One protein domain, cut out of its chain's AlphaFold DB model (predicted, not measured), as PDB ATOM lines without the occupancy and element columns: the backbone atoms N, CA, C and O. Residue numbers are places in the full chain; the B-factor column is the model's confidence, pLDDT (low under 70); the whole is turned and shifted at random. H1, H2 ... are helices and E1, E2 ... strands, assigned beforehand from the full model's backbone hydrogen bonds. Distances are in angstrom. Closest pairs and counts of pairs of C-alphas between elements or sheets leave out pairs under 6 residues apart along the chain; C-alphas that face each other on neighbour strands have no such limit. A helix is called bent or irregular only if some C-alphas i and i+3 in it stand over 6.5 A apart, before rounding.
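AT A GLANCE: This is residues 144 to 270 of the 344 residues of an uncharacterized protein of Ruminococcaceae bacterium R-25 (UniProt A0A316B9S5). This is one twisted wall of seven strands with two helices, H1 and H2, side by side over one face and no named helix over the other; H2 packs closely across E1, E2 and E3, while H1 covers less of the sheet. The long loop between E1 and E2 sticks out with residues 155 to 162, and the short helix H3 sits off the sheet after the edge strand E7. The printed part has 127 residues, with three named helices and seven named strands in the order E1 E2 E3 E4 H1 E5 E6 H2 E7 H3, of the mixed class. The sheet runs E6 E5 E1 E2 E3 E4 E7, all antiparallel. The whole is compact, with a radius of gyration of the C-alphas of 15.3 A and spans of 47 by 33 by 26 A.

HOW THE PARTS SIT: E1, residues 144 to 150, and E2, residues 172 to 177, form a hairpin over a long link, with N 146 and O 174 at 3.0 A. E3, residues 180 to 187, forms a hairpin with E2, with N 177 and O 180 at 2.8 A. E4, residues 190 to 196, forms a hairpin with E3, with N 185 and O 192 at 2.9 A. E1 to E4 make a meander, each strand the antiparallel neighbour of the one before. H1, residues 198 to 212, is on the sheet at a height over the sheet of 9.7 A. E5, residues 225 to 231, is the antiparallel neighbour of E1, with N 147 and O 228 at 2.9 A. H1 lies over E5 and only just over E3, on which 3 of its C-alphas fall. On the local plane H1 and E5 stand at 60.3 degrees, only just across. E6, residues 236 to 239, is an edge strand and forms a hairpin with E5, with N 229 and O 238 at 2.8 A. H2, residues 242 to 254, is on the sheet on the same face as H1, two layers with helices on one face, at a height over the sheet of 7.9 A. H2 lies over E1 and E3; its closest C-alphas to E3 are those of Ala 253 and Val 183, 6.2 A apart. On the local plane H2 and E1 stand at 57 degrees, slantwise and only just short of across. H1 and H2 touch, the closest C-alphas being those of Leu 211 and Lys 244, 7.3 A apart, at a shallow tilt of 12 degrees, opposite ways. E7, residues 257 to 263, is the other edge strand and the antiparallel neighbour of E4, with N 191 and O 262 at 2.8 A. H3, residues 266 to 269, is not on the sheet and is apart from H1 and H2. In H2 every O i to N i+4 pair is within hydrogen-bond range, in H1 9 of 11 are, and H3 is too short for such a pair.

IN THESE COORDINATES: E1 begins at C-alpha 144, (5.887, -48.494, 23.584), and is 19.8 A long. E2 measures 16.4 A, E3, the longest strand by residues, 23.3 A, and E4 19.1 A. H1 is 21.7 A long, ends at C-alpha 212, (-7.010, -47.929, 30.343), and is irregular, but only just: C-alphas 199 and 202 are 6.9 A apart. E5 is 20.1 A long, E6 10.0 A, H2 18.3 A and E7 18.9 A. H3 is 5.3 A long and ends at C-alpha 269, (20.767, -29.885, 32.450).

THE WHOLE: The two C-alphas farthest apart are those of Ala 160 and Ser 199, at 47.1 A. Without residues 155 to 162, which stand free, the body spans 40 by 34 by 25 A. The printed part has no cut. The links E1 to E2, of 21 residues, and H1 to E5, of 12, are long; the others are tight. The mean pLDDT of the printed part is 84.5, and residues 151 to 170 and 268 to 270 are under 70.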
ATOM      1  N   GLN A 144       4.665 -49.273  23.807       94.25
ATOM      2  CA  GLN A 144       5.887 -48.494  23.584       94.25
ATOM      3  C   GLN A 144       6.431 -47.957  24.905       94.25
ATOM      4  O   GLN A 144       7.592 -48.182  25.248       94.25
ATOM      5  N   THR A 145       5.573 -47.267  25.663       95.12
ATOM      6  CA  THR A 145       5.985 -46.542  26.869       95.12
ATOM      7  C   THR A 145       4.872 -46.552  27.912       95.12
ATOM      8  O   THR A 145       3.701 -46.394  27.575       95.12
ATOM      9  N   ILE A 146       5.244 -46.662  29.186       95.62
ATOM     10  CA  ILE A 146       4.403 -46.275  30.329       95.62
ATOM     11  C   ILE A 146       5.115 -45.114  30.997       95.62
ATOM     12  O   ILE A 146       6.309 -45.223  31.277       95.62
ATOM     13  N   TYR A 147       4.421 -44.009  31.224       93.06
ATOM     14  CA  TYR A 147       5.063 -42.775  31.646       93.06
ATOM     15  C   TYR A 147       4.370 -42.163  32.858       93.06
ATOM     16  O   TYR A 147       3.146 -42.085  32.885       93.06
ATOM     17  N   HIS A 148       5.157 -41.733  33.845       92.19
ATOM     18  CA  HIS A 148       4.696 -41.077  35.065       92.19
ATOM     19  C   HIS A 148       5.652 -39.937  35.429       92.19
ATOM     20  O   HIS A 148       6.833 -40.172  35.714       92.19
ATOM     21  N   GLN A 149       5.154 -38.701  35.420       85.00
ATOM     22  CA  GLN A 149       5.939 -37.516  35.759       85.00
ATOM     23  C   GLN A 149       5.080 -36.412  36.356       85.00
ATOM     24  O   GLN A 149       3.861 -36.444  36.245       85.00
ATOM     25  N   ILE A 150       5.697 -35.411  36.969       76.38
ATOM     26  CA  ILE A 150       4.982 -34.178  37.281       76.38
ATOM     27  C   ILE A 150       4.827 -33.406  35.968       76.38
ATOM     28  O   ILE A 150       5.774 -33.273  35.195       76.38
ATOM     29  N   TYR A 151       3.615 -32.944  35.684       68.75
ATOM     30  CA  TYR A 151       3.351 -32.056  34.567       68.75
ATOM     31  C   TYR A 151       3.825 -30.664  34.931       68.75
ATOM     32  O   TYR A 151       3.291 -30.011  35.829       68.75
ATOM     33  N   CYS A 152       4.823 -30.181  34.213       58.44
ATOM     34  CA  CYS A 152       5.501 -28.961  34.614       58.44
ATOM     35  C   CYS A 152       5.021 -27.711  33.849       58.44
ATOM     36  O   CYS A 152       5.551 -26.643  34.078       58.44
ATOM     37  N   GLY A 153       4.013 -27.773  32.971       57.91
ATOM     38  CA  GLY A 153       3.709 -26.706  31.990       57.91
ATOM     39  C   GLY A 153       3.770 -25.226  32.466       57.91
ATOM     40  O   GLY A 153       3.413 -24.901  33.600       57.91
ATOM     41  N   PRO A 154       4.095 -24.282  31.550       48.91
ATOM     42  CA  PRO A 154       3.116 -24.011  30.499       48.91
ATOM     43  C   PRO A 154       3.729 -23.876  29.097       48.91
ATOM     44  O   PRO A 154       4.665 -23.107  28.892       48.91
ATOM     45  N   ASP A 155       3.120 -24.529  28.109       53.12
ATOM     46  CA  ASP A 155       3.505 -24.525  26.685       53.12
ATOM     47  C   ASP A 155       3.467 -23.149  25.971       53.12
ATOM     48  O   ASP A 155       3.389 -23.103  24.753       53.12
ATOM     49  N   ASN A 156       3.524 -22.011  26.677       38.25
ATOM     50  CA  ASN A 156       3.442 -20.669  26.080       38.25
ATOM     51  C   ASN A 156       4.295 -19.574  26.750       38.25
ATOM     52  O   ASN A 156       4.145 -18.400  26.411       38.25
ATOM     53  N   THR A 157       5.214 -19.886  27.669       39.94
ATOM     54  CA  THR A 157       6.279 -18.908  27.960       39.94
ATOM     55  C   THR A 157       7.309 -18.960  26.832       39.94
ATOM     56  O   THR A 157       7.792 -20.055  26.535       39.94
ATOM     57  N   PRO A 158       7.667 -17.822  26.197       36.88
ATOM     58  CA  PRO A 158       8.757 -17.781  25.228       36.88
ATOM     59  C   PRO A 158       9.965 -18.509  25.813       36.88
ATOM     60  O   PRO A 158      10.260 -18.313  26.995       36.88
ATOM     61  N   GLN A 159      10.676 -19.298  25.002       41.47
ATOM     62  CA  GLN A 159      11.879 -20.052  25.400       41.47
ATOM     63  C   GLN A 159      12.916 -19.225  26.195       41.47
ATOM     64  O   GLN A 159      13.822 -19.794  26.788       41.47
ATOM     65  N   ALA A 160      12.798 -17.894  26.223       32.62
ATOM     66  CA  ALA A 160      13.647 -16.960  26.950       32.62
ATOM     67  C   ALA A 160      13.322 -16.775  28.451       32.62
ATOM     68  O   ALA A 160      14.196 -16.319  29.183       32.62
ATOM     69  N   VAL A 161      12.131 -17.138  28.949       40.75
ATOM     70  CA  VAL A 161      11.877 -17.210  30.405       40.75
ATOM     71  C   VAL A 161      11.962 -18.669  30.811       40.75
ATOM     72  O   VAL A 161      10.972 -19.311  31.152       40.75
ATOM     73  N   ILE A 162      13.178 -19.206  30.717       40.09
ATOM     74  CA  ILE A 162      13.529 -20.522  31.231       40.09
ATOM     75  C   ILE A 162      13.325 -20.458  32.747       40.09
ATOM     76  O   ILE A 162      14.249 -20.182  33.511       40.09
ATOM     77  N   ARG A 163      12.101 -20.722  33.221       41.50
ATOM     78  CA  ARG A 163      11.990 -21.403  34.503       41.50
ATOM     79  C   ARG A 163      12.669 -22.725  34.243       41.50
ATOM     80  O   ARG A 163      12.141 -23.567  33.523       41.50
ATOM     81  N   VAL A 164      13.891 -22.843  34.746       42.75
ATOM     82  CA  VAL A 164      14.576 -24.116  34.860       42.75
ATOM     83  C   VAL A 164      13.706 -24.891  35.829       42.75
ATOM     84  O   VAL A 164      13.813 -24.755  37.045       42.75
ATOM     85  N   MET A 165      12.694 -25.555  35.284       46.50
ATOM     86  CA  MET A 165      11.909 -26.491  36.048       46.50
ATOM     87  C   MET A 165      12.929 -27.528  36.422       46.50
ATOM     88  O   MET A 165      13.534 -28.152  35.545       46.50
ATOM     89  N   PHE A 166      13.226 -27.583  37.719       52.28
ATOM     90  CA  PHE A 166      13.990 -28.676  38.273       52.28
ATOM     91  C   PHE A 166      13.465 -29.939  37.593       52.28
ATOM     92  O   PHE A 166      12.243 -30.077  37.527       52.28
ATOM     93  N   PRO A 167      14.322 -30.810  37.033       50.59
ATOM     94  CA  PRO A 167      13.881 -32.140  36.670       50.59
ATOM     95  C   PRO A 167      13.401 -32.755  37.975       50.59
ATOM     96  O   PRO A 167      14.213 -33.248  38.761       50.59
ATOM     97  N   ASP A 168      12.108 -32.631  38.236       54.28
ATOM     98  CA  ASP A 168      11.458 -33.167  39.401       54.28
ATOM     99  C   ASP A 168      11.824 -34.629  39.443       54.28
ATOM    100  O   ASP A 168      11.865 -35.389  38.467       54.28
ATOM    101  N   THR A 169      12.279 -34.957  40.625       56.66
ATOM    102  CA  THR A 169      13.234 -36.001  40.889       56.66
ATOM    103  C   THR A 169      12.610 -37.396  40.889       56.66
ATOM    104  O   THR A 169      13.144 -38.336  41.461       56.66
ATOM    105  N   GLU A 170      11.445 -37.545  40.273       66.12
ATOM    106  CA  GLU A 170      10.544 -38.677  40.484       66.12
ATOM    107  C   GLU A 170       9.820 -39.080  39.181       66.12
ATOM    108  O   GLU A 170       8.723 -39.630  39.173       66.12
ATOM    109  N   THR A 171      10.467 -38.835  38.041       83.44
ATOM    110  CA  THR A 171      10.072 -39.373  36.733       83.44
ATOM    111  C   THR A 171      10.307 -40.879  36.679       83.44
ATOM    112  O   THR A 171      11.452 -41.327  36.702       83.44
ATOM    113  N   SER A 172       9.246 -41.670  36.546       91.69
ATOM    114  CA  SER A 172       9.353 -43.122  36.368       91.69
ATOM    115  C   SER A 172       8.738 -43.531  35.039       91.69
ATOM    116  O   SER A 172       7.732 -42.971  34.602       91.69
ATOM    117  N   ARG A 173       9.373 -44.476  34.346       95.69
ATOM    118  CA  ARG A 173       8.926 -44.878  33.012       95.69
ATOM    119  C   ARG A 173       9.349 -46.285  32.638       95.69
ATOM    120  O   ARG A 173      10.435 -46.723  33.000       95.69
ATOM    121  N   LEU A 174       8.527 -46.940  31.833       96.75
ATOM    122  CA  LEU A 174       8.903 -48.104  31.039       96.75
ATOM    123  C   LEU A 174       9.060 -47.673  29.585       96.75
ATOM    124  O   LEU A 174       8.259 -46.872  29.112       96.75
ATOM    125  N   TRP A 175      10.059 -48.201  28.883       95.00
ATOM    126  CA  TRP A 175      10.207 -48.039  27.435       95.00
ATOM    127  C   TRP A 175      10.748 -49.314  26.784       95.00
ATOM    128  O   TRP A 175      11.427 -50.110  27.439       95.00
ATOM    129  N   SER A 176      10.487 -49.479  25.488       91.50
ATOM    130  CA  SER A 176      11.108 -50.510  24.654       91.50
ATOM    131  C   SER A 176      12.319 -49.977  23.875       91.50
ATOM    132  O   SER A 176      12.389 -48.805  23.499       91.50
ATOM    133  N   PHE A 177      13.310 -50.836  23.649       89.19
ATOM    134  CA  PHE A 177      14.431 -50.602  22.740       89.19
ATOM    135  C   PHE A 177      14.680 -51.878  21.932       89.19
ATOM    136  O   PHE A 177      15.269 -52.837  22.429       89.19
ATOM    137  N   GLY A 178      14.194 -51.902  20.687       89.50
ATOM    138  CA  GLY A 178      14.088 -53.151  19.929       89.50
ATOM    139  C   GLY A 178      13.106 -54.103  20.614       89.50
ATOM    140  O   GLY A 178      12.011 -53.685  20.986       89.50
ATOM    141  N   ASP A 179      13.527 -55.348  20.829       90.81
ATOM    142  CA  ASP A 179      12.712 -56.383  21.482       90.81
ATOM    143  C   ASP A 179      12.849 -56.391  23.017       90.81
ATOM    144  O   ASP A 179      12.233 -57.209  23.704       90.81
ATOM    145  N   GLU A 180      13.666 -55.496  23.577       95.31
ATOM    146  CA  GLU A 180      13.913 -55.420  25.014       95.31
ATOM    147  C   GLU A 180      13.110 -54.298  25.668       95.31
ATOM    148  O   GLU A 180      12.952 -53.210  25.113       95.31
ATOM    149  N   TYR A 181      12.655 -54.544  26.894       97.31
ATOM    150  CA  TYR A 181      11.948 -53.565  27.711       97.31
ATOM    151  C   TYR A 181      12.768 -53.224  28.948       97.31
ATOM    152  O   TYR A 181      13.360 -54.091  29.594       97.31
ATOM    153  N   PHE A 182      12.765 -51.945  29.303       97.50
ATOM    154  CA  PHE A 182      13.394 -51.450  30.516       97.50
ATOM    155  C   PHE A 182      12.393 -50.629  31.304       97.50
ATOM    156  O   PHE A 182      11.653 -49.828  30.733       97.50
ATOM    157  N   VAL A 183      12.410 -50.790  32.622       97.75
ATOM    158  CA  VAL A 183      11.729 -49.881  33.539       97.75
ATOM    159  C   VAL A 183      12.765 -49.111  34.337       97.75
ATOM    160  O   VAL A 183      13.790 -49.644  34.763       97.75
ATOM    161  N   VAL A 184      12.499 -47.828  34.513       95.94
ATOM    162  CA  VAL A 184      13.287 -46.928  35.333       95.94
ATOM    163  C   VAL A 184      12.403 -46.351  36.417       95.94
ATOM    164  O   VAL A 184      11.380 -45.730  36.123       95.94
ATOM    165  N   ILE A 185      12.845 -46.534  37.658       95.31
ATOM    166  CA  ILE A 185      12.252 -45.924  38.843       95.31
ATOM    167  C   ILE A 185      13.213 -44.860  39.345       95.31
ATOM    168  O   ILE A 185      14.377 -45.151  39.641       95.31
ATOM    169  N   ARG A 186      12.718 -43.631  39.449       89.81
ATOM    170  CA  ARG A 186      13.500 -42.499  39.939       89.81
ATOM    171  C   ARG A 186      13.008 -42.070  41.310       89.81
ATOM    172  O   ARG A 186      11.804 -41.981  41.541       89.81
ATOM    173  N   LYS A 187      13.954 -41.809  42.208       87.00
ATOM    174  CA  LYS A 187      13.716 -41.263  43.545       87.00
ATOM    175  C   LYS A 187      14.821 -40.262  43.841       87.00
ATOM    176  O   LYS A 187      15.963 -40.653  44.056       87.00
ATOM    177  N   GLY A 188      14.520 -38.972  43.839       84.56
ATOM    178  CA  GLY A 188      15.592 -37.990  43.962       84.56
ATOM    179  C   GLY A 188      16.418 -37.874  42.666       84.56
ATOM    180  O   GLY A 188      15.933 -37.858  41.526       84.56
ATOM    181  N   LEU A 189      17.726 -37.779  42.855       85.25
ATOM    182  CA  LEU A 189      18.686 -37.841  41.756       85.25
ATOM    183  C   LEU A 189      19.024 -39.282  41.369       85.25
ATOM    184  O   LEU A 189      19.639 -39.482  40.324       85.25
ATOM    185  N   ASP A 190      18.604 -40.260  42.172       89.75
ATOM    186  CA  ASP A 190      18.903 -41.663  41.943       89.75
ATOM    187  C   ASP A 190      17.918 -42.267  40.941       89.75
ATOM    188  O   ASP A 190      16.693 -42.113  41.032       89.75
ATOM    189  N   GLN A 191      18.481 -42.982  39.978       92.94
ATOM    190  CA  GLN A 191      17.772 -43.671  38.920       92.94
ATOM    191  C   GLN A 191      18.136 -45.153  38.969       92.94
ATOM    192  O   GLN A 191      19.276 -45.524  38.695       92.94
ATOM    193  N   ASN A 192      17.159 -46.008  39.266       95.88
ATOM    194  CA  ASN A 192      17.325 -47.457  39.206       95.88
ATOM    195  C   ASN A 192      16.709 -47.984  37.916       95.88
ATOM    196  O   ASN A 192      15.536 -47.733  37.634       95.88
ATOM    197  N   LYS A 193      17.507 -48.708  37.135       97.12
ATOM    198  CA  LYS A 193      17.121 -49.323  35.869       97.12
ATOM    199  C   LYS A 193      17.000 -50.829  36.053       97.12
ATOM    200  O   LYS A 193      17.878 -51.460  36.641       97.12
ATOM    201  N   TYR A 194      15.929 -51.388  35.508       98.19
ATOM    202  CA  TYR A 194      15.640 -52.812  35.540       98.19
ATOM    203  C   TYR A 194      15.335 -53.299  34.126       98.19
ATOM    204  O   TYR A 194      14.628 -52.628  33.366       98.19
ATOM    205  N   LYS A 195      15.871 -54.465  33.775       98.06
ATOM    206  CA  LYS A 195      15.579 -55.177  32.535       98.06
ATOM    207  C   LYS A 195      14.333 -56.034  32.735       98.06
ATOM    208  O   LYS A 195      14.297 -56.903  33.605       98.06
ATOM    209  N   VAL A 196      13.309 -55.776  31.931       98.25
ATOM    210  CA  VAL A 196      12.018 -56.460  32.028       98.25
ATOM    211  C   VAL A 196      12.102 -57.784  31.259       98.25
ATOM    212  O   VAL A 196      12.378 -57.764  30.056       98.25
ATOM    213  N   PRO A 197      11.879 -58.943  31.905       97.88
ATOM    214  CA  PRO A 197      11.943 -60.227  31.221       97.88
ATOM    215  C   PRO A 197      10.774 -60.378  30.239       97.88
ATOM    216  O   PRO A 197       9.643 -59.981  30.525       97.88
ATOM    217  N   ALA A 198      11.025 -61.016  29.091       96.75
ATOM    218  CA  ALA A 198      10.011 -61.219  28.051       96.75
ATOM    219  C   ALA A 198       8.764 -61.972  28.561       96.75
ATOM    220  O   ALA A 198       7.654 -61.728  28.091       96.75
ATOM    221  N   SER A 199       8.932 -62.843  29.563       97.38
ATOM    222  CA  SER A 199       7.840 -63.576  30.216       97.38
ATOM    223  C   SER A 199       6.865 -62.686  30.998       97.38
ATOM    224  O   SER A 199       5.734 -63.109  31.219       97.38
ATOM    225  N   LEU A 200       7.266 -61.473  31.398       97.69
ATOM    226  CA  LEU A 200       6.424 -60.536  32.152       97.69
ATOM    227  C   LEU A 200       5.561 -59.648  31.238       97.69
ATOM    228  O   LEU A 200       4.549 -59.105  31.675       97.69
ATOM    229  N   ILE A 201       5.917 -59.520  29.956       96.75
ATOM    230  CA  ILE A 201       5.236 -58.627  29.004       96.75
ATOM    231  C   ILE A 201       3.730 -58.920  28.854       96.75
ATOM    232  O   ILE A 201       2.963 -57.954  28.835       96.75
ATOM    233  N   PRO A 202       3.258 -60.185  28.779       97.00
ATOM    234  CA  PRO A 202       1.822 -60.464  28.702       97.00
ATOM    235  C   PRO A 202       1.030 -59.921  29.901       97.00
ATOM    236  O   PRO A 202       0.027 -59.239  29.702       97.00
ATOM    237  N   ASP A 203       1.517 -60.127  31.128       97.94
ATOM    238  CA  ASP A 203       0.856 -59.633  32.346       97.94
ATOM    239  C   ASP A 203       0.881 -58.097  32.432       97.94
ATOM    240  O   ASP A 203      -0.110 -57.468  32.809       97.94
ATOM    241  N   ILE A 204       1.970 -57.456  31.983       97.69
ATOM    242  CA  ILE A 204       2.029 -55.991  31.867       97.69
ATOM    243  C   ILE A 204       0.933 -55.483  30.932       97.69
ATOM    244  O   ILE A 204       0.242 -54.521  31.272       97.69
ATOM    245  N   LYS A 205       0.742 -56.123  29.770       96.94
ATOM    246  CA  LYS A 205      -0.321 -55.734  28.834       96.94
ATOM    247  C   LYS A 205      -1.709 -55.877  29.462       96.94
ATOM    248  O   LYS A 205      -2.537 -54.992  29.265       96.94
ATOM    249  N   ASP A 206      -1.956 -56.920  30.252       97.56
ATOM    250  CA  ASP A 206      -3.233 -57.103  30.953       97.56
ATOM    251  C   ASP A 206      -3.490 -56.012  31.999       97.56
ATOM    252  O   ASP A 206      -4.587 -55.451  32.061       97.56
ATOM    253  N   LYS A 207      -2.468 -55.624  32.767       97.75
ATOM    254  CA  LYS A 207      -2.579 -54.507  33.719       97.75
ATOM    255  C   LYS A 207      -2.770 -53.162  33.023       97.75
ATOM    256  O   LYS A 207      -3.547 -52.339  33.502       97.75
ATOM    257  N   VAL A 208      -2.113 -52.946  31.882       97.06
ATOM    258  CA  VAL A 208      -2.332 -51.762  31.038       97.06
ATOM    259  C   VAL A 208      -3.777 -51.715  30.539       97.06
ATOM    260  O   VAL A 208      -4.399 -50.658  30.608       97.06
ATOM    261  N   ARG A 209      -4.350 -52.845  30.103       96.69
ATOM    262  CA  ARG A 209      -5.766 -52.910  29.702       96.69
ATOM    263  C   ARG A 209      -6.691 -52.497  30.841       96.69
ATOM    264  O   ARG A 209      -7.590 -51.697  30.614       96.69
ATOM    265  N   GLU A 210      -6.465 -53.009  32.050       96.56
ATOM    266  CA  GLU A 210      -7.265 -52.639  33.223       96.56
ATOM    267  C   GLU A 210      -7.157 -51.146  33.545       96.56
ATOM    268  O   GLU A 210      -8.167 -50.482  33.779       96.56
ATOM    269  N   LEU A 211      -5.940 -50.599  33.494       95.19
ATOM    270  CA  LEU A 211      -5.681 -49.184  33.737       95.19
ATOM    271  C   LEU A 211      -6.388 -48.285  32.708       95.19
ATOM    272  O   LEU A 211      -6.978 -47.272  33.079       95.19
ATOM    273  N   CYS A 212      -6.391 -48.682  31.434       95.25
ATOM    274  CA  CYS A 212      -7.010 -47.929  30.343       95.25
ATOM    275  C   CYS A 212      -8.546 -48.033  30.285       95.25
ATOM    276  O   CYS A 212      -9.153 -47.328  29.481       95.25
ATOM    277  N   LYS A 213      -9.205 -48.860  31.117       94.19
ATOM    278  CA  LYS A 213     -10.684 -48.925  31.168       94.19
ATOM    279  C   LYS A 213     -11.322 -47.626  31.655       94.19
ATOM    280  O   LYS A 213     -12.439 -47.314  31.261       94.19
ATOM    281  N   ASN A 214     -10.626 -46.898  32.527       92.31
ATOM    282  CA  ASN A 214     -11.078 -45.629  33.091       92.31
ATOM    283  C   ASN A 214      -9.968 -44.592  32.895       92.31
ATOM    284  O   ASN A 214      -9.221 -44.319  33.840       92.31
ATOM    285  N   PRO A 215      -9.793 -44.085  31.662       92.25
ATOM    286  CA  PRO A 215      -8.696 -43.182  31.369       92.25
ATOM    287  C   PRO A 215      -8.896 -41.846  32.097       92.25
ATOM    288  O   PRO A 215     -10.025 -41.399  32.316       92.25
ATOM    289  N   ALA A 216      -7.788 -41.221  32.487       89.88
ATOM    290  CA  ALA A 216      -7.798 -39.894  33.085       89.88
ATOM    291  C   ALA A 216      -8.008 -38.825  32.010       89.88
ATOM    292  O   ALA A 216      -7.867 -39.074  30.815       89.88
ATOM    293  N   GLU A 217      -8.330 -37.613  32.434       87.62
ATOM    294  CA  GLU A 217      -8.390 -36.472  31.529       87.62
ATOM    295  C   GLU A 217      -7.018 -36.161  30.914       87.62
ATOM    296  O   GLU A 217      -5.981 -36.355  31.547       87.62
ATOM    297  N   ALA A 218      -7.020 -35.659  29.677       84.00
ATOM    298  CA  ALA A 218      -5.806 -35.224  28.991       84.00
ATOM    299  C   ALA A 218      -5.251 -33.918  29.577       84.00
ATOM    300  O   ALA A 218      -4.050 -33.661  29.525       84.00
ATOM    301  N   TYR A 219      -6.125 -33.080  30.137       82.50
ATOM    302  CA  TYR A 219      -5.714 -31.878  30.844       82.50
ATOM    303  C   TYR A 219      -5.086 -32.217  32.199       82.50
ATOM    304  O   TYR A 219      -5.733 -32.798  33.069       82.50
ATOM    305  N   VAL A 220      -3.857 -31.744  32.413       79.19
ATOM    306  CA  VAL A 220      -3.178 -31.801  33.708       79.19
ATOM    307  C   VAL A 220      -2.804 -30.387  34.142       79.19
ATOM    308  O   VAL A 220      -2.272 -29.593  33.365       79.19
ATOM    309  N   GLU A 221      -3.120 -30.032  35.386       78.50
ATOM    310  CA  GLU A 221      -2.723 -28.738  35.943       78.50
ATOM    311  C   GLU A 221      -1.203 -28.698  36.173       78.50
ATOM    312  O   GLU A 221      -0.633 -29.679  36.659       78.50
ATOM    313  N   PRO A 222      -0.524 -27.570  35.893       77.50
ATOM    314  CA  PRO A 222       0.886 -27.411  36.224       77.50
ATOM    315  C   PRO A 222       1.194 -27.736  37.691       77.50
ATOM    316  O   PRO A 222       0.520 -27.264  38.608       77.50
ATOM    317  N   GLY A 223       2.235 -28.533  37.911       73.19
ATOM    318  CA  GLY A 223       2.645 -29.030  39.222       73.19
ATOM    319  C   GLY A 223       1.850 -30.240  39.722       73.19
ATOM    320  O   GLY A 223       2.088 -30.687  40.845       73.19
ATOM    321  N   LYS A 224       0.908 -30.782  38.938       81.31
ATOM    322  CA  LYS A 224       0.244 -32.061  39.234       81.31
ATOM    323  C   LYS A 224       0.914 -33.202  38.489       81.31
ATOM    324  O   LYS A 224       1.536 -32.998  37.458       81.31
ATOM    325  N   TRP A 225       0.767 -34.411  39.013       81.69
ATOM    326  CA  TRP A 225       1.227 -35.614  38.335       81.69
ATOM    327  C   TRP A 225       0.430 -35.862  37.057       81.69
ATOM    328  O   TRP A 225      -0.798 -35.840  37.075       81.69
ATOM    329  N   GLU A 226       1.140 -36.135  35.970       87.81
ATOM    330  CA  GLU A 226       0.603 -36.699  34.744       87.81
ATOM    331  C   GLU A 226       1.117 -38.115  34.533       87.81
ATOM    332  O   GLU A 226       2.236 -38.488  34.905       87.81
ATOM    333  N   SER A 227       0.289 -38.921  33.882       91.50
ATOM    334  CA  SER A 227       0.711 -40.229  33.429       91.50
ATOM    335  C   SER A 227      -0.024 -40.625  32.165       91.50
ATOM    336  O   SER A 227      -1.162 -40.206  31.948       91.50
ATOM    337  N   TYR A 228       0.644 -41.401  31.319       94.75
ATOM    338  CA  TYR A 228       0.042 -41.917  30.100       94.75
ATOM    339  C   TYR A 228       0.689 -43.225  29.653       94.75
ATOM    340  O   TYR A 228       1.857 -43.517  29.932       94.75
ATOM    341  N   ILE A 229      -0.080 -43.991  28.889       95.06
ATOM    342  CA  ILE A 229       0.368 -45.165  28.146       95.06
ATOM    343  C   ILE A 229       0.525 -44.767  26.691       95.06
ATOM    344  O   ILE A 229      -0.418 -44.255  26.092       95.06
ATOM    345  N   GLN A 230       1.695 -45.030  26.117       94.81
ATOM    346  CA  GLN A 230       1.939 -44.856  24.693       94.81
ATOM    347  C   GLN A 230       1.963 -46.212  23.985       94.81
ATOM    348  O   GLN A 230       2.676 -47.127  24.410       94.81
ATOM    349  N   PHE A 231       1.226 -46.331  22.882       92.81
ATOM    350  CA  PHE A 231       1.112 -47.576  22.122       92.81
ATOM    351  C   PHE A 231       1.076 -47.342  20.607       92.81
ATOM    352  O   PHE A 231       0.853 -46.230  20.123       92.81
ATOM    353  N   GLY A 232       1.320 -48.424  19.865       88.94
ATOM    354  CA  GLY A 232       1.257 -48.453  18.407       88.94
ATOM    355  C   GLY A 232       2.350 -47.639  17.705       88.94
ATOM    356  O   GLY A 232       3.133 -46.904  18.310       88.94
ATOM    357  N   LYS A 233       2.391 -47.753  16.372       82.81
ATOM    358  CA  LYS A 233       3.366 -47.040  15.523       82.81
ATOM    359  C   LYS A 233       3.107 -45.534  15.456       82.81
ATOM    360  O   LYS A 233       4.034 -44.758  15.231       82.81
ATOM    361  N   THR A 234       1.856 -45.126  15.662       77.44
ATOM    362  CA  THR A 234       1.395 -43.731  15.646       77.44
ATOM    363  C   THR A 234       1.713 -42.979  16.937       77.44
ATOM    364  O   THR A 234       1.506 -41.771  16.986       77.44
ATOM    365  N   LYS A 235       2.275 -43.655  17.957       86.19
ATOM    366  CA  LYS A 235       2.597 -43.073  19.271       86.19
ATOM    367  C   LYS A 235       1.372 -42.463  19.962       86.19
ATOM    368  O   LYS A 235       1.487 -41.436  20.632       86.19
ATOM    369  N   GLU A 236       0.219 -43.103  19.797       89.38
ATOM    370  CA  GLU A 236      -1.017 -42.732  20.482       89.38
ATOM    371  C   GLU A 236      -0.839 -42.819  21.993       89.38
ATOM    372  O   GLU A 236      -0.081 -43.656  22.487       89.38
ATOM    373  N   ARG A 237      -1.517 -41.925  22.718       93.25
ATOM    374  CA  ARG A 237      -1.410 -41.800  24.172       93.25
ATOM    375  C   ARG A 237      -2.782 -41.912  24.809       93.25
ATOM    376  O   ARG A 237      -3.701 -41.228  24.376       93.25
ATOM    377  N   ILE A 238      -2.884 -42.728  25.853       93.38
ATOM    378  CA  ILE A 238      -4.025 -42.743  26.772       93.38
ATOM    379  C   ILE A 238      -3.535 -42.203  28.104       93.38
ATOM    380  O   ILE A 238      -2.642 -42.796  28.709       93.38
ATOM    381  N   PHE A 239      -4.104 -41.090  28.547       93.88
ATOM    382  CA  PHE A 239      -3.848 -40.529  29.863       93.88
ATOM    383  C   PHE A 239      -4.471 -41.420  30.934       93.88
ATOM    384  O   PHE A 239      -5.593 -41.914  30.801       93.88
ATOM    385  N   THR A 240      -3.720 -41.658  31.999       95.19
ATOM    386  CA  THR A 240      -4.074 -42.603  33.059       95.19
ATOM    387  C   THR A 240      -3.982 -41.944  34.423       95.19
ATOM    388  O   THR A 240      -3.414 -40.861  34.579       95.19
ATOM    389  N   ASP A 241      -4.566 -42.594  35.428       94.31
ATOM    390  CA  ASP A 241      -4.401 -42.173  36.815       94.31
ATOM    391  C   ASP A 241      -2.916 -42.289  37.223       94.31
ATOM    392  O   ASP A 241      -2.342 -43.382  37.110       94.31
ATOM    393  N   PRO A 242      -2.274 -41.204  37.695       92.50
ATOM    394  CA  PRO A 242      -0.855 -41.240  38.033       92.50
ATOM    395  C   PRO A 242      -0.511 -42.213  39.158       92.50
ATOM    396  O   PRO A 242       0.478 -42.937  39.051       92.50
ATOM    397  N   GLY A 243      -1.353 -42.308  40.193       92.75
ATOM    398  CA  GLY A 243      -1.133 -43.219  41.317       92.75
ATOM    399  C   GLY A 243      -1.100 -44.675  40.861       92.75
ATOM    400  O   GLY A 243      -0.113 -45.376  41.087       92.75
ATOM    401  N   LYS A 244      -2.126 -45.104  40.119       95.88
ATOM    402  CA  LYS A 244      -2.195 -46.463  39.557       95.88
ATOM    403  C   LYS A 244      -1.089 -46.737  38.538       95.88
ATOM    404  O   LYS A 244      -0.580 -47.854  38.456       95.88
ATOM    405  N   THR A 245      -0.684 -45.726  37.770       96.25
ATOM    406  CA  THR A 245       0.442 -45.867  36.835       96.25
ATOM    407  C   THR A 245       1.754 -46.092  37.582       96.25
ATOM    408  O   THR A 245       2.544 -46.957  37.203       96.25
ATOM    409  N   MET A 246       1.978 -45.368  38.680       95.19
ATOM    410  CA  MET A 246       3.158 -45.555  39.517       95.19
ATOM    411  C   MET A 246       3.152 -46.915  40.231       95.19
ATOM    412  O   MET A 246       4.196 -47.563  40.329       95.19
ATOM    413  N   GLU A 247       1.990 -47.394  40.687       96.12
ATOM    414  CA  GLU A 247       1.826 -48.758  41.212       96.12
ATOM    415  C   GLU A 247       2.232 -49.816  40.176       96.12
ATOM    416  O   GLU A 247       3.001 -50.725  40.496       96.12
ATOM    417  N   LEU A 248       1.796 -49.662  38.920       97.75
ATOM    418  CA  LEU A 248       2.178 -50.549  37.819       97.75
ATOM    419  C   LEU A 248       3.690 -50.513  37.549       97.75
ATOM    420  O   LEU A 248       4.315 -51.563  37.424       97.75
ATOM    421  N   LEU A 249       4.306 -49.331  37.502       97.38
ATOM    422  CA  LEU A 249       5.754 -49.205  37.292       97.38
ATOM    423  C   LEU A 249       6.562 -49.873  38.414       97.38
ATOM    424  O   LEU A 249       7.518 -50.599  38.135       97.38
ATOM    425  N   ASN A 250       6.156 -49.693  39.675       96.88
ATOM    426  CA  ASN A 250       6.782 -50.367  40.815       96.88
ATOM    427  C   ASN A 250       6.600 -51.889  40.756       96.88
ATOM    428  O   ASN A 250       7.553 -52.627  41.021       96.88
ATOM    429  N   TYR A 251       5.409 -52.364  40.373       98.19
ATOM    430  CA  TYR A 251       5.155 -53.786  40.146       98.19
ATOM    431  C   TYR A 251       6.134 -54.358  39.115       98.19
ATOM    432  O   TYR A 251       6.805 -55.354  39.400       98.19
ATOM    433  N   ILE A 252       6.285 -53.695  37.964       98.19
ATOM    434  CA  ILE A 252       7.200 -54.129  36.904       98.19
ATOM    435  C   ILE A 252       8.632 -54.193  37.434       98.19
ATOM    436  O   ILE A 252       9.290 -55.218  37.279       98.19
ATOM    437  N   ALA A 253       9.102 -53.136  38.103       97.62
ATOM    438  CA  ALA A 253      10.458 -53.078  38.648       97.62
ATOM    439  C   ALA A 253      10.732 -54.205  39.658       97.62
ATOM    440  O   ALA A 253      11.789 -54.827  39.604       97.62
ATOM    441  N   SER A 254       9.770 -54.521  40.532       98.00
ATOM    442  CA  SER A 254       9.911 -55.592  41.532       98.00
ATOM    443  C   SER A 254       9.961 -57.011  40.948       98.00
ATOM    444  O   SER A 254      10.464 -57.915  41.609       98.00
ATOM    445  N   ASN A 255       9.472 -57.200  39.717       98.31
ATOM    446  CA  ASN A 255       9.476 -58.480  38.996       98.31
ATOM    447  C   ASN A 255      10.486 -58.496  37.831       98.31
ATOM    448  O   ASN A 255      10.440 -59.382  36.979       98.31
ATOM    449  N   SER A 256      11.377 -57.505  37.772       98.12
ATOM    450  CA  SER A 256      12.387 -57.350  36.724       98.12
ATOM    451  C   SER A 256      13.795 -57.590  37.265       98.12
ATOM    452  O   SER A 256      14.045 -57.511  38.468       98.12
ATOM    453  N   GLU A 257      14.739 -57.858  36.368       97.69
ATOM    454  CA  GLU A 257      16.145 -58.023  36.728       97.69
ATOM    455  C   GLU A 257      16.784 -56.648  36.928       97.69
ATOM    456  O   GLU A 257      16.690 -55.777  36.062       97.69
ATOM    457  N   PHE A 258      17.431 -56.420  38.070       97.69
ATOM    458  CA  PHE A 258      18.180 -55.184  38.287       97.69
ATOM    459  C   PHE A 258      19.330 -55.074  37.277       97.69
ATOM    460  O   PHE A 258      20.099 -56.018  37.110       97.69
ATOM    461  N   ASP A 259      19.453 -53.916  36.629       96.94
ATOM    462  CA  ASP A 259      20.488 -53.639  35.628       96.94
ATOM    463  C   ASP A 259      21.536 -52.676  36.198       96.94
ATOM    464  O   ASP A 259      22.712 -53.010  36.326       96.94
ATOM    465  N   SER A 260      21.115 -51.470  36.593       96.44
ATOM    466  CA  SER A 260      22.047 -50.449  37.080       96.44
ATOM    467  C   SER A 260      21.388 -49.385  37.952       96.44
ATOM    468  O   SER A 260      20.187 -49.129  37.863       96.44
ATOM    469  N   THR A 261      22.214 -48.717  38.758       95.88
ATOM    470  CA  THR A 261      21.880 -47.444  39.404       95.88
ATOM    471  C   THR A 261      22.750 -46.353  38.799       95.88
ATOM    472  O   THR A 261      23.958 -46.532  38.636       95.88
ATOM    473  N   SER A 262      22.153 -45.212  38.484       92.69
ATOM    474  CA  SER A 262      22.876 -44.011  38.082       92.69
ATOM    475  C   SER A 262      22.331 -42.791  38.811       92.69
ATOM    476  O   SER A 262      21.190 -42.781  39.267       92.69
ATOM    477  N   GLN A 263      23.160 -41.757  38.923       89.50
ATOM    478  CA  GLN A 263      22.711 -40.448  39.371       89.50
ATOM    479  C   GLN A 263      22.528 -39.532  38.176       89.50
ATOM    480  O   GLN A 263      23.313 -39.545  37.224       89.50
ATOM    481  N   ILE A 264      21.473 -38.733  38.225       81.94
ATOM    482  CA  ILE A 264      21.212 -37.741  37.197       81.94
ATOM    483  C   ILE A 264      22.220 -36.618  37.351       81.94
ATOM    484  O   ILE A 264      22.240 -35.908  38.354       81.94
ATOM    485  N   ASP A 265      23.041 -36.458  36.317       80.50
ATOM    486  CA  ASP A 265      23.960 -35.339  36.207       80.50
ATOM    487  C   ASP A 265      23.163 -34.055  35.986       80.50
ATOM    488  O   ASP A 265      22.786 -33.708  34.863       80.50
ATOM    489  N   THR A 266      22.886 -33.349  37.078       73.31
ATOM    490  CA  THR A 266      22.195 -32.066  37.033       73.31
ATOM    491  C   THR A 266      22.989 -31.051  36.218       73.31
ATOM    492  O   THR A 266      22.379 -30.261  35.507       73.31
ATOM    493  N   ASN A 267      24.326 -31.099  36.210       71.31
ATOM    494  CA  ASN A 267      25.151 -30.125  35.484       71.31
ATOM    495  C   ASN A 267      24.956 -30.215  33.966       71.31
ATOM    496  O   ASN A 267      25.044 -29.204  33.274       71.31
ATOM    497  N   LYS A 268      24.604 -31.396  33.441       67.19
ATOM    498  CA  LYS A 268      24.212 -31.565  32.034       67.19
ATOM    499  C   LYS A 268      22.946 -30.777  31.674       67.19
ATOM    500  O   LYS A 268      22.818 -30.314  30.543       67.19
ATOM    501  N   TYR A 269      22.017 -30.637  32.619       61.38
ATOM    502  CA  TYR A 269      20.767 -29.885  32.450       61.38
ATOM    503  C   TYR A 269      20.894 -28.420  32.895       61.38
ATOM    504  O   TYR A 269      20.112 -27.580  32.458       61.38
ATOM    505  N   TYR A 270      21.923 -28.106  33.687       59.16
ATOM    506  CA  TYR A 270      22.359 -26.759  34.053       59.16
ATOM    507  C   TYR A 270      23.730 -26.432  33.425       59.16
ATOM    508  O   TYR A 270      24.686 -26.200  34.168       59.16
TER     509      TYR A 270